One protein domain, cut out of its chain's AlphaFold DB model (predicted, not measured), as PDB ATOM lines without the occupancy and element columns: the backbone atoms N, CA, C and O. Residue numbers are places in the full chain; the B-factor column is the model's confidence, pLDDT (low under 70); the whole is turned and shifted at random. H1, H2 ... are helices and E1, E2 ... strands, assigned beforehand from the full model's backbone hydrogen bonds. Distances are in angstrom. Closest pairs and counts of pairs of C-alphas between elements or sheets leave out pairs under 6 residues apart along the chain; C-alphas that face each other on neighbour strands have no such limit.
ATOM      1  N   TYR A  83      13.191  -4.714   5.859       93.44
ATOM      2  CA  TYR A  83      13.743  -3.683   4.992       93.44
ATOM      3  C   TYR A  83      13.913  -2.370   5.754       93.44
ATOM      4  O   TYR A  83      13.035  -1.967   6.519       93.44
ATOM      5  N   PHE A  84      15.021  -1.682   5.505       89.56
ATOM      6  CA  PHE A  84      15.301  -0.353   6.044       89.56
ATOM      7  C   PHE A  84      16.150   0.458   5.060       89.56
ATOM      8  O   PHE A  84      16.719  -0.079   4.107       89.56
ATOM      9  N   LEU A  85      16.214   1.767   5.283       86.12
ATOM     10  CA  LEU A  85      16.919   2.722   4.434       86.12
ATOM     11  C   LEU A  85      18.128   3.272   5.175       86.12
ATOM     12  O   LEU A  85      18.016   3.636   6.346       86.12
ATOM     13  N   ALA A  86      19.248   3.425   4.475       82.12
ATOM     14  CA  ALA A  86      20.296   4.342   4.905       82.12
ATOM     15  C   ALA A  86      20.342   5.535   3.951       82.12
ATOM     16  O   ALA A  86      20.303   5.361   2.731       82.12
ATOM     17  N   ILE A  87      20.427   6.740   4.515       77.12
ATOM     18  CA  ILE A  87      20.705   7.948   3.741       77.12
ATOM     19  C   ILE A  87      22.154   7.848   3.277       77.12
ATOM     20  O   ILE A  87      23.053   7.618   4.089       77.12
ATOM     21  N   MET A  88      22.374   7.969   1.971       67.56
ATOM     22  CA  MET A  88      23.718   8.043   1.430       67.56
ATOM     23  C   MET A  88      24.294   9.426   1.742       67.56
ATOM     24  O   MET A  88      23.698  10.430   1.341       67.56
ATOM     25  N   PRO A  89      25.420   9.481   2.464       61.09
ATOM     26  CA  PRO A  89      26.013  10.730   2.891       61.09
ATOM     27  C   PRO A  89      26.495  11.530   1.683       61.09
ATOM     28  O   PRO A  89      27.080  10.958   0.757       61.09
ATOM     29  N   ARG A  90      26.270  12.848   1.686       59.84
ATOM     30  CA  ARG A  90      26.888  13.750   0.703       59.84
ATOM     31  C   ARG A  90      28.335  14.059   1.085       59.84
ATOM     32  O   ARG A  90      29.154  14.281   0.196       59.84
ATOM     33  N   ASP A  91      28.649  14.020   2.381       52.47
ATOM     34  CA  ASP A  91      29.983  14.219   2.948       52.47
ATOM     35  C   ASP A  91      30.240  13.367   4.215       52.47
ATOM     36  O   ASP A  91      29.392  12.607   4.675       52.47
ATOM     37  N   TYR A  92      31.444  13.458   4.790       47.31
ATOM     38  CA  TYR A  92      31.851  12.641   5.944       47.31
ATOM     39  C   TYR A  92      31.045  12.917   7.233       47.31
ATOM     40  O   TYR A  92      31.003  12.048   8.105       47.31
ATOM     41  N   SER A  93      30.398  14.081   7.373       45.06
ATOM     42  CA  SER A  93      29.537  14.402   8.525       45.06
ATOM     43  C   SER A  93      28.220  13.625   8.498       45.06
ATOM     44  O   SER A  93      27.745  13.179   9.543       45.06
ATOM     45  N   ASP A  94      27.675  13.362   7.310       46.12
ATOM     46  CA  ASP A  94      26.450  12.576   7.129       46.12
ATOM     47  C   ASP A  94      26.621  11.080   7.496       46.12
ATOM     48  O   ASP A  94      25.643  10.351   7.687       46.12
ATOM     49  N   VAL A  95      27.865  10.602   7.650       49.00
ATOM     50  CA  VAL A  95      28.198   9.220   8.050       49.00
ATOM     51  C   VAL A  95      27.686   8.890   9.462       49.00
ATOM     52  O   VAL A  95      27.420   7.729   9.773       49.00
ATOM     53  N   VAL A  96      27.463   9.891  10.319       40.97
ATOM     54  CA  VAL A  96      26.929   9.685  11.679       40.97
ATOM     55  C   VAL A  96      25.498   9.124  11.651       40.97
ATOM     56  O   VAL A  96      25.162   8.249  12.450       40.97
ATOM     57  N   SER A  97      24.679   9.514  10.669       45.06
ATOM     58  CA  SER A  97      23.327   8.961  10.466       45.06
ATOM     59  C   SER A  97      23.350   7.492  10.015       45.06
ATOM     60  O   SER A  97      22.450   6.714  10.342       45.06
ATOM     61  N   LEU A  98      24.412   7.086   9.312       50.28
ATOM     62  CA  LEU A  98      24.703   5.688   8.971       50.28
ATOM     63  C   LEU A  98      25.125   4.877  10.204       50.28
ATOM     64  O   LEU A  98      24.686   3.736  10.358       50.28
ATOM     65  N   LEU A  99      25.923   5.465  11.104       45.31
ATOM     66  CA  LEU A  99      26.349   4.827  12.357       45.31
ATOM     67  C   LEU A  99      25.170   4.545  13.306       45.31
ATOM     68  O   LEU A  99      25.192   3.541  14.015       45.31
ATOM     69  N   LEU A 100      24.110   5.362  13.270       49.88
ATOM     70  CA  LEU A 100      22.864   5.134  14.022       49.88
ATOM     71  C   LEU A 100      21.905   4.120  13.362       49.88
ATOM     72  O   LEU A 100      20.874   3.771  13.942       49.88
ATOM     73  N   GLY A 101      22.274   3.585  12.192       59.97
ATOM     74  CA  GLY A 101      21.673   2.383  11.613       59.97
ATOM     75  C   GLY A 101      20.558   2.600  10.587       59.97
ATOM     76  O   GLY A 101      19.982   1.611  10.134       59.97
ATOM     77  N   GLY A 102      20.280   3.840  10.177       72.69
ATOM     78  CA  GLY A 102      19.242   4.148   9.189       72.69
ATOM     79  C   GLY A 102      17.820   4.196   9.763       72.69
ATOM     80  O   GLY A 102      17.624   4.282  10.973       72.69
ATOM     81  N   ALA A 103      16.810   4.158   8.891       74.69
ATOM     82  CA  ALA A 103      15.398   4.256   9.267       74.69
ATOM     83  C   ALA A 103      14.536   3.268   8.473       74.69
ATOM     84  O   ALA A 103      14.672   3.144   7.256       74.69
ATOM     85  N   ALA A 104      13.605   2.586   9.143       74.12
ATOM     86  CA  ALA A 104      12.636   1.725   8.466       74.12
ATOM     87  C   ALA A 104      11.574   2.526   7.704       74.12
ATOM     88  O   ALA A 104      10.905   1.971   6.841       74.12
ATOM     89  N   SER A 105      11.377   3.815   7.996       80.12
ATOM     90  CA  SER A 105      10.520   4.674   7.172       80.12
ATOM     91  C   SER A 105      10.917   6.143   7.257       80.12
ATOM     92  O   SER A 105      11.389   6.589   8.302       80.12
ATOM     93  N   VAL A 106      10.689   6.889   6.175       82.31
ATOM     94  CA  VAL A 106      11.023   8.315   6.038       82.31
ATOM     95  C   VAL A 106       9.892   9.031   5.300       82.31
ATOM     96  O   VAL A 106       9.438   8.545   4.268       82.31
ATOM     97  N   ALA A 107       9.464  10.192   5.799       80.88
ATOM     98  CA  ALA A 107       8.530  11.084   5.112       80.88
ATOM     99  C   ALA A 107       9.272  12.340   4.633       80.88
ATOM    100  O   ALA A 107      10.000  12.968   5.401       80.88
ATOM    101  N   ILE A 108       9.110  12.688   3.357       80.69
ATOM    102  CA  ILE A 108       9.854  13.747   2.670       80.69
ATOM    103  C   ILE A 108       8.859  14.753   2.078       80.69
ATOM    104  O   ILE A 108       8.114  14.405   1.156       80.69
ATOM    105  N   PRO A 109       8.873  16.019   2.530       77.19
ATOM    106  CA  PRO A 109       8.084  17.072   1.902       77.19
ATOM    107  C   PRO A 109       8.542  17.327   0.458       77.19
ATOM    108  O   PRO A 109       9.727  17.573   0.201       77.19
ATOM    109  N   HIS A 110       7.615  17.328  -0.501       74.50
ATOM    110  CA  HIS A 110       7.870  17.570  -1.921       74.50
ATOM    111  C   HIS A 110       6.846  18.551  -2.517       74.50
ATOM    112  O   HIS A 110       5.815  18.161  -3.064       74.50
ATOM    113  N   GLY A 111       7.136  19.853  -2.415       77.00
ATOM    114  CA  GLY A 111       6.186  20.896  -2.812       77.00
ATOM    115  C   GLY A 111       4.955  20.847  -1.906       77.00
ATOM    116  O   GLY A 111       5.108  20.901  -0.690       77.00
ATOM    117  N   ASN A 112       3.771  20.670  -2.499       79.88
ATOM    118  CA  ASN A 112       2.507  20.481  -1.772       79.88
ATOM    119  C   ASN A 112       2.169  19.001  -1.496       79.88
ATOM    120  O   ASN A 112       1.077  18.717  -1.016       79.88
ATOM    121  N   SER A 113       3.068  18.069  -1.832       78.81
ATOM    122  CA  SER A 113       2.881  16.622  -1.644       78.81
ATOM    123  C   SER A 113       3.849  16.058  -0.606       78.81
ATOM    124  O   SER A 113       4.913  16.638  -0.362       78.81
ATOM    125  N   ILE A 114       3.509  14.913  -0.017       84.19
ATOM    126  CA  ILE A 114       4.405  14.146   0.859       84.19
ATOM    127  C   ILE A 114       4.761  12.834   0.159       84.19
ATOM    128  O   ILE A 114       3.890  12.080  -0.278       84.19
ATOM    129  N   ILE A 115       6.064  12.570   0.047       86.38
ATOM    130  CA  ILE A 115       6.589  11.280  -0.402       86.38
ATOM    131  C   ILE A 115       6.998  10.490   0.834       86.38
ATOM    132  O   ILE A 115       7.841  10.942   1.607       86.38
ATOM    133  N   GLU A 116       6.441   9.300   0.999       89.38
ATOM    134  CA  GLU A 116       6.767   8.402   2.104       89.38
ATOM    135  C   GLU A 116       7.490   7.177   1.560       89.38
ATOM    136  O   GLU A 116       7.043   6.552   0.600       89.38
ATOM    137  N   LEU A 117       8.619   6.831   2.164       89.88
ATOM    138  CA  LEU A 117       9.289   5.557   1.955       89.88
ATOM    139  C   LEU A 117       9.034   4.703   3.194       89.88
ATOM    140  O   LEU A 117       9.476   5.061   4.284       89.88
ATOM    141  N   GLU A 118       8.339   3.581   3.038       91.06
ATOM    142  CA  GLU A 118       8.015   2.666   4.131       91.06
ATOM    143  C   GLU A 118       8.612   1.283   3.880       91.06
ATOM    144  O   GLU A 118       8.217   0.574   2.956       91.06
ATOM    145  N   GLY A 119       9.584   0.917   4.708       90.69
ATOM    146  CA  GLY A 119      10.110  -0.432   4.877       90.69
ATOM    147  C   GLY A 119       9.432  -1.181   6.027       90.69
ATOM    148  O   GLY A 119       8.306  -0.888   6.426       90.69
ATOM    149  N   GLY A 120      10.144  -2.155   6.590       88.56
ATOM    150  CA  GLY A 120       9.612  -3.089   7.575       88.56
ATOM    151  C   GLY A 120       9.628  -4.528   7.074       88.56
ATOM    152  O   GLY A 120      10.411  -4.894   6.198       88.56
ATOM    153  N   LEU A 121       8.809  -5.381   7.685       90.81
ATOM    154  CA  LEU A 121       8.805  -6.810   7.389       90.81
ATOM    155  C   LEU A 121       8.296  -7.080   5.962       90.81
ATOM    156  O   LEU A 121       7.179  -6.706   5.618       90.81
ATOM    157  N   GLY A 122       9.098  -7.770   5.153       91.19
ATOM    158  CA  GLY A 122       8.701  -8.316   3.855       91.19
ATOM    159  C   GLY A 122       8.846  -7.389   2.649       91.19
ATOM    160  O   GLY A 122       8.892  -7.901   1.533       91.19
ATOM    161  N   GLY A 123       8.979  -6.072   2.819       92.25
ATOM    162  CA  GLY A 123       9.185  -5.191   1.669       92.25
ATOM    163  C   GLY A 123       9.409  -3.724   2.002       92.25
ATOM    164  O   GLY A 123       9.290  -3.299   3.151       92.25
ATOM    165  N   LEU A 124       9.718  -2.959   0.952       94.12
ATOM    166  CA  LEU A 124       9.829  -1.506   0.984       94.12
ATOM    167  C   LEU A 124       9.034  -0.885  -0.164       94.12
ATOM    168  O   LEU A 124       9.137  -1.318  -1.312       94.12
ATOM    169  N   SER A 125       8.223   0.122   0.142       95.19
ATOM    170  CA  SER A 125       7.352   0.801  -0.820       95.19
ATOM    171  C   SER A 125       7.468   2.316  -0.706       95.19
ATOM    172  O   SER A 125       7.696   2.850   0.375       95.19
ATOM    173  N   MET A 126       7.288   3.005  -1.830       93.31
ATOM    174  CA  MET A 126       7.079   4.447  -1.865       93.31
ATOM    175  C   MET A 126       5.597   4.746  -2.023       93.31
ATOM    176  O   MET A 126       4.925   4.152  -2.874       93.31
ATOM    177  N   TYR A 127       5.135   5.719  -1.254       92.00
ATOM    178  CA  TYR A 127       3.812   6.302  -1.333       92.00
ATOM    179  C   TYR A 127       3.932   7.782  -1.684       92.00
ATOM    180  O   TYR A 127       4.884   8.459  -1.291       92.00
ATOM    181  N   ARG A 128       2.968   8.284  -2.450       90.00
ATOM    182  CA  ARG A 128       2.783   9.710  -2.702       90.00
ATOM    183  C   ARG A 128       1.370  10.058  -2.282       90.00
ATOM    184  O   ARG A 128       0.427   9.489  -2.826       90.00
ATOM    185  N   ASP A 129       1.253  10.934  -1.290       87.06
ATOM    186  CA  ASP A 129      -0.033  11.363  -0.732       87.06
ATOM    187  C   ASP A 129      -0.925  10.164  -0.337       87.06
ATOM    188  O   ASP A 129      -2.109  10.092  -0.661       87.06
ATOM    189  N   GLY A 130      -0.314   9.164   0.314       87.06
ATOM    190  CA  GLY A 130      -0.969   7.930   0.765       87.06
ATOM    191  C   GLY A 130      -1.185   6.856  -0.312       87.06
ATOM    192  O   GLY A 130      -1.563   5.732   0.012       87.06
ATOM    193  N   VAL A 131      -0.914   7.144  -1.589       91.00
ATOM    194  CA  VAL A 131      -1.069   6.171  -2.682       91.00
ATOM    195  C   VAL A 131       0.254   5.473  -2.958       91.00
ATOM    196  O   VAL A 131       1.262   6.123  -3.230       91.00
ATOM    197  N   LYS A 132       0.256   4.137  -2.935       93.25
ATOM    198  CA  LYS A 132       1.438   3.337  -3.273       93.25
ATOM    199  C   LYS A 132       1.802   3.531  -4.742       93.25
ATOM    200  O   LYS A 132       1.004   3.236  -5.625       93.25
ATOM    201  N   VAL A 133       3.024   3.983  -4.997       93.81
ATOM    202  CA  VAL A 133       3.509   4.305  -6.349       93.81
ATOM    203  C   VAL A 133       4.602   3.361  -6.836       93.81
ATOM    204  O   VAL A 133       4.741   3.174  -8.043       93.81
ATOM    205  N   LYS A 134       5.395   2.772  -5.934       93.69
ATOM    206  CA  LYS A 134       6.510   1.892  -6.316       93.69
ATOM    207  C   LYS A 134       6.911   0.943  -5.190       93.69
ATOM    208  O   LYS A 134       6.818   1.305  -4.021       93.69
ATOM    209  N   GLU A 135       7.400  -0.237  -5.553       94.88
ATOM    210  CA  GLU A 135       8.084  -1.176  -4.655       94.88
ATOM    211  C   GLU A 135       9.580  -1.219  -4.967       94.88
ATOM    212  O   GLU A 135       9.981  -1.033  -6.120       94.88
ATOM    213  N   TYR A 136      10.387  -1.489  -3.944       94.00
ATOM    214  CA  TYR A 136      11.841  -1.569  -4.051       94.00
ATOM    215  C   TYR A 136      12.369  -2.897  -3.517       94.00
ATOM    216  O   TYR A 136      11.766  -3.539  -2.653       94.00
ATOM    217  N   ARG A 137      13.526  -3.294  -4.037       94.06
ATOM    218  CA  ARG A 137      14.263  -4.501  -3.670       94.06
ATOM    219  C   ARG A 137      15.528  -4.154  -2.895       94.06
ATOM    220  O   ARG A 137      15.969  -3.011  -2.839       94.06
ATOM    221  N   GLU A 138      16.104  -5.175  -2.269       89.69
ATOM    222  CA  GLU A 138      17.411  -5.066  -1.624       89.69
ATOM    223  C   GLU A 138      18.464  -4.572  -2.623       89.69
ATOM    224  O   GLU A 138      18.571  -5.113  -3.723       89.69
ATOM    225  N   GLY A 139      19.243  -3.563  -2.231       86.50
ATOM    226  CA  GLY A 139      20.285  -2.967  -3.064       86.50
ATOM    227  C   GLY A 139      19.817  -1.825  -3.965       86.50
ATOM    228  O   GLY A 139      20.680  -1.128  -4.498       86.50
ATOM    229  N   ASP A 140      18.506  -1.591  -4.094       91.38
ATOM    230  CA  ASP A 140      17.986  -0.462  -4.867       91.38
ATOM    231  C   ASP A 140      18.458   0.875  -4.282       91.38
ATOM    232  O   ASP A 140      18.557   1.061  -3.062       91.38
ATOM    233  N   GLU A 141      18.698   1.829  -5.176       89.81
ATOM    234  CA  GLU A 141      18.995   3.216  -4.837       89.81
ATOM    235  C   GLU A 141      17.786   4.091  -5.181       89.81
ATOM    236  O   GLU A 141      17.168   3.960  -6.241       89.81
ATOM    237  N   ILE A 142      17.419   4.964  -4.246       88.19
ATOM    238  CA  ILE A 142      16.251   5.834  -4.344       88.19
ATOM    239  C   ILE A 142      16.737   7.272  -4.297       88.19
ATOM    240  O   ILE A 142      17.367   7.683  -3.326       88.19
ATOM    241  N   GLU A 143      16.405   8.047  -5.321       87.06
ATOM    242  CA  GLU A 143      16.685   9.477  -5.361       87.06
ATOM    243  C   GLU A 143      15.373  10.251  -5.226       87.06
ATOM    244  O   GLU A 143      14.456  10.110  -6.038       87.06
ATOM    245  N   VAL A 144      15.267  11.045  -4.160       82.00
ATOM    246  CA  VAL A 144      14.132  11.938  -3.912       82.00
ATOM    247  C   VAL A 144      14.692  13.329  -3.654       82.00
ATOM    248  O   VAL A 144      15.265  13.589  -2.597       82.00
ATOM    249  N   LYS A 145      14.501  14.234  -4.623       77.88
ATOM    250  CA  LYS A 145      15.156  15.553  -4.664       77.88
ATOM    251  C   LYS A 145      16.684  15.407  -4.637       77.88
ATOM    252  O   LYS A 145      17.254  14.815  -5.539       77.88
ATOM    253  N   ASP A 146      17.322  15.965  -3.620       76.06
ATOM    254  CA  ASP A 146      18.753  15.968  -3.359       76.06
ATOM    255  C   ASP A 146      19.164  14.836  -2.396       76.06
ATOM    256  O   ASP A 146      20.347  14.637  -2.118       76.06
ATOM    257  N   MET A 147      18.208  14.075  -1.854       78.44
ATOM    258  CA  MET A 147      18.483  12.933  -0.984       78.44
ATOM    259  C   MET A 147      18.610  11.642  -1.788       78.44
ATOM    260  O   MET A 147      17.772  11.329  -2.636       78.44
ATOM    261  N   LYS A 148      19.637  10.863  -1.453       83.19
ATOM    262  CA  LYS A 148      19.848   9.512  -1.967       83.19
ATOM    263  C   LYS A 148      19.725   8.522  -0.825       83.19
ATOM    264  O   LYS A 148      20.310   8.719   0.236       83.19
ATOM    265  N   PHE A 149      18.978   7.457  -1.047       84.62
ATOM    266  CA  PHE A 149      18.792   6.380  -0.091       84.62
ATOM    267  C   PHE A 149      19.228   5.072  -0.719       84.62
ATOM    268  O   PHE A 149      19.018   4.851  -1.910       84.62
ATOM    269  N   LYS A 150      19.773   4.182   0.103       87.56
ATOM    270  CA  LYS A 150      20.051   2.804  -0.284       87.56
ATOM    271  C   LYS A 150      19.187   1.851   0.527       87.56
ATOM    272  O   LYS A 150      19.071   2.002   1.747       87.56
ATOM    273  N   VAL A 151      18.565   0.899  -0.163       89.31
ATOM    274  CA  VAL A 151      17.681  -0.102   0.435       89.31
ATOM    275  C   VAL A 151      18.506  -1.278   0.934       89.31
ATOM    276  O   VAL A 151      19.207  -1.940   0.168       89.31
ATOM    277  N   PHE A 152      18.384  -1.572   2.223       89.25
ATOM    278  CA  PHE A 152      19.051  -2.692   2.873       89.25
ATOM    279  C   PHE A 152      18.036  -3.645   3.487       89.25
ATOM    280  O   PHE A 152      16.905  -3.266   3.800       89.25
ATOM    281  N   THR A 153      18.471  -4.884   3.717       91.25
ATOM    282  CA  THR A 153      17.693  -5.855   4.482       91.25
ATOM    283  C   THR A 153      18.485  -6.424   5.648       91.25
ATOM    284  O   THR A 153      19.717  -6.456   5.643       91.25
ATOM    285  N   ARG A 154      17.765  -6.870   6.674       90.94
ATOM    286  CA  ARG A 154      18.275  -7.700   7.770       90.94
ATOM    287  C   ARG A 154      17.346  -8.884   7.971       90.94
ATOM    288  O   ARG A 154      16.166  -8.822   7.620       90.94
ATOM    289  N   THR A 155      17.858  -9.956   8.559       92.69
ATOM    290  CA  THR A 155      16.986 -11.030   9.040       92.69
ATOM    291  C   THR A 155      16.058 -10.497  10.135       92.69
ATOM    292  O   THR A 155      16.355  -9.488  10.782       92.69
TER     293      THR A 155
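Overview. This is residues 83 to 155 of the 198 residues of an uncharacterized protein of Thermoprotei archaeon (UniProt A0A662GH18). Two small sheets make a sandwich, partly face to face, with the strands of one turned 36 degrees from those of the other: E2 E3 E4 E5 on one side and E1 E7 E6 on the other. The short helix H1, in the excursion between E1 and E2, lies at one end of the domain, beside E1 and away from the larger sheet. The printed part has 73 residues with seven named strands and one named helix, in the order E1 H1 E2 E3 E4 E5 E6 E7; both sheets are antiparallel and the class is mostly strand. The larger sheet is a meander, each strand the antiparallel neighbour of the one before. The whole is compact, with a radius of gyration of the C-alphas of 12.0 A, and flat in outline, spanning 33 by 32 by 17 A.

Arrangement. In the larger sheet, E2, residues 105 to 110, and E3, residues 113 to 118, form a hairpin, with N 108 and O 115 at 2.8 A. E3 and E4, residues 124 to 128, form the next hairpin, with N 118 and O 125 at 2.8 A. E4 and E5, residues 131 to 136, form a third, with N 126 and O 134 at 2.8 A. This sheet is only just strongly twisted, its C-alphas lying up to 4.5 A off its best plane. In the other sheet E7, residues 147 to 154, is the inner strand. E6, residues 141 to 144, forms a hairpin with it, N 142 and O 149 being 2.8 A apart. E1, residues 83 to 87, is its antiparallel neighbour at 146 degrees, with N 150 and O 86 at 2.9 A. Between the sheets, the closest C-alphas of E1 and E4 are those of Tyr 83 and Leu 124, 6.0 A apart. E2 and E7 are apart. H1, residues 95 to 99, only grazes the sheet E1 E7 E6, and its one O i to N i+4 pair is within hydrogen-bond range.

Along the chain. E2 and E3 each measure 16.0 A from first to last C-alpha, E4 13.7 A and E5 15.1 A. E1 begins at C-alpha 83 (13.743, -3.683, 4.992) and is 13.6 A long; E6 is 10.0 A. E7, the longest strand, measures 22.4 A and ends at C-alpha 154 (18.275, -7.700, 7.770). H1 begins at C-alpha 95 (28.198, 9.220, 8.050) and is 6.4 A long.

Size, cuts and confidence. The farthest C-alphas, of Asn 112 and Thr 155, are 36.3 A apart. The printed part has no cut and no long link. Mean pLDDT of the printed part is 79.8; residues 88 to 101, H1 among them, are under 70.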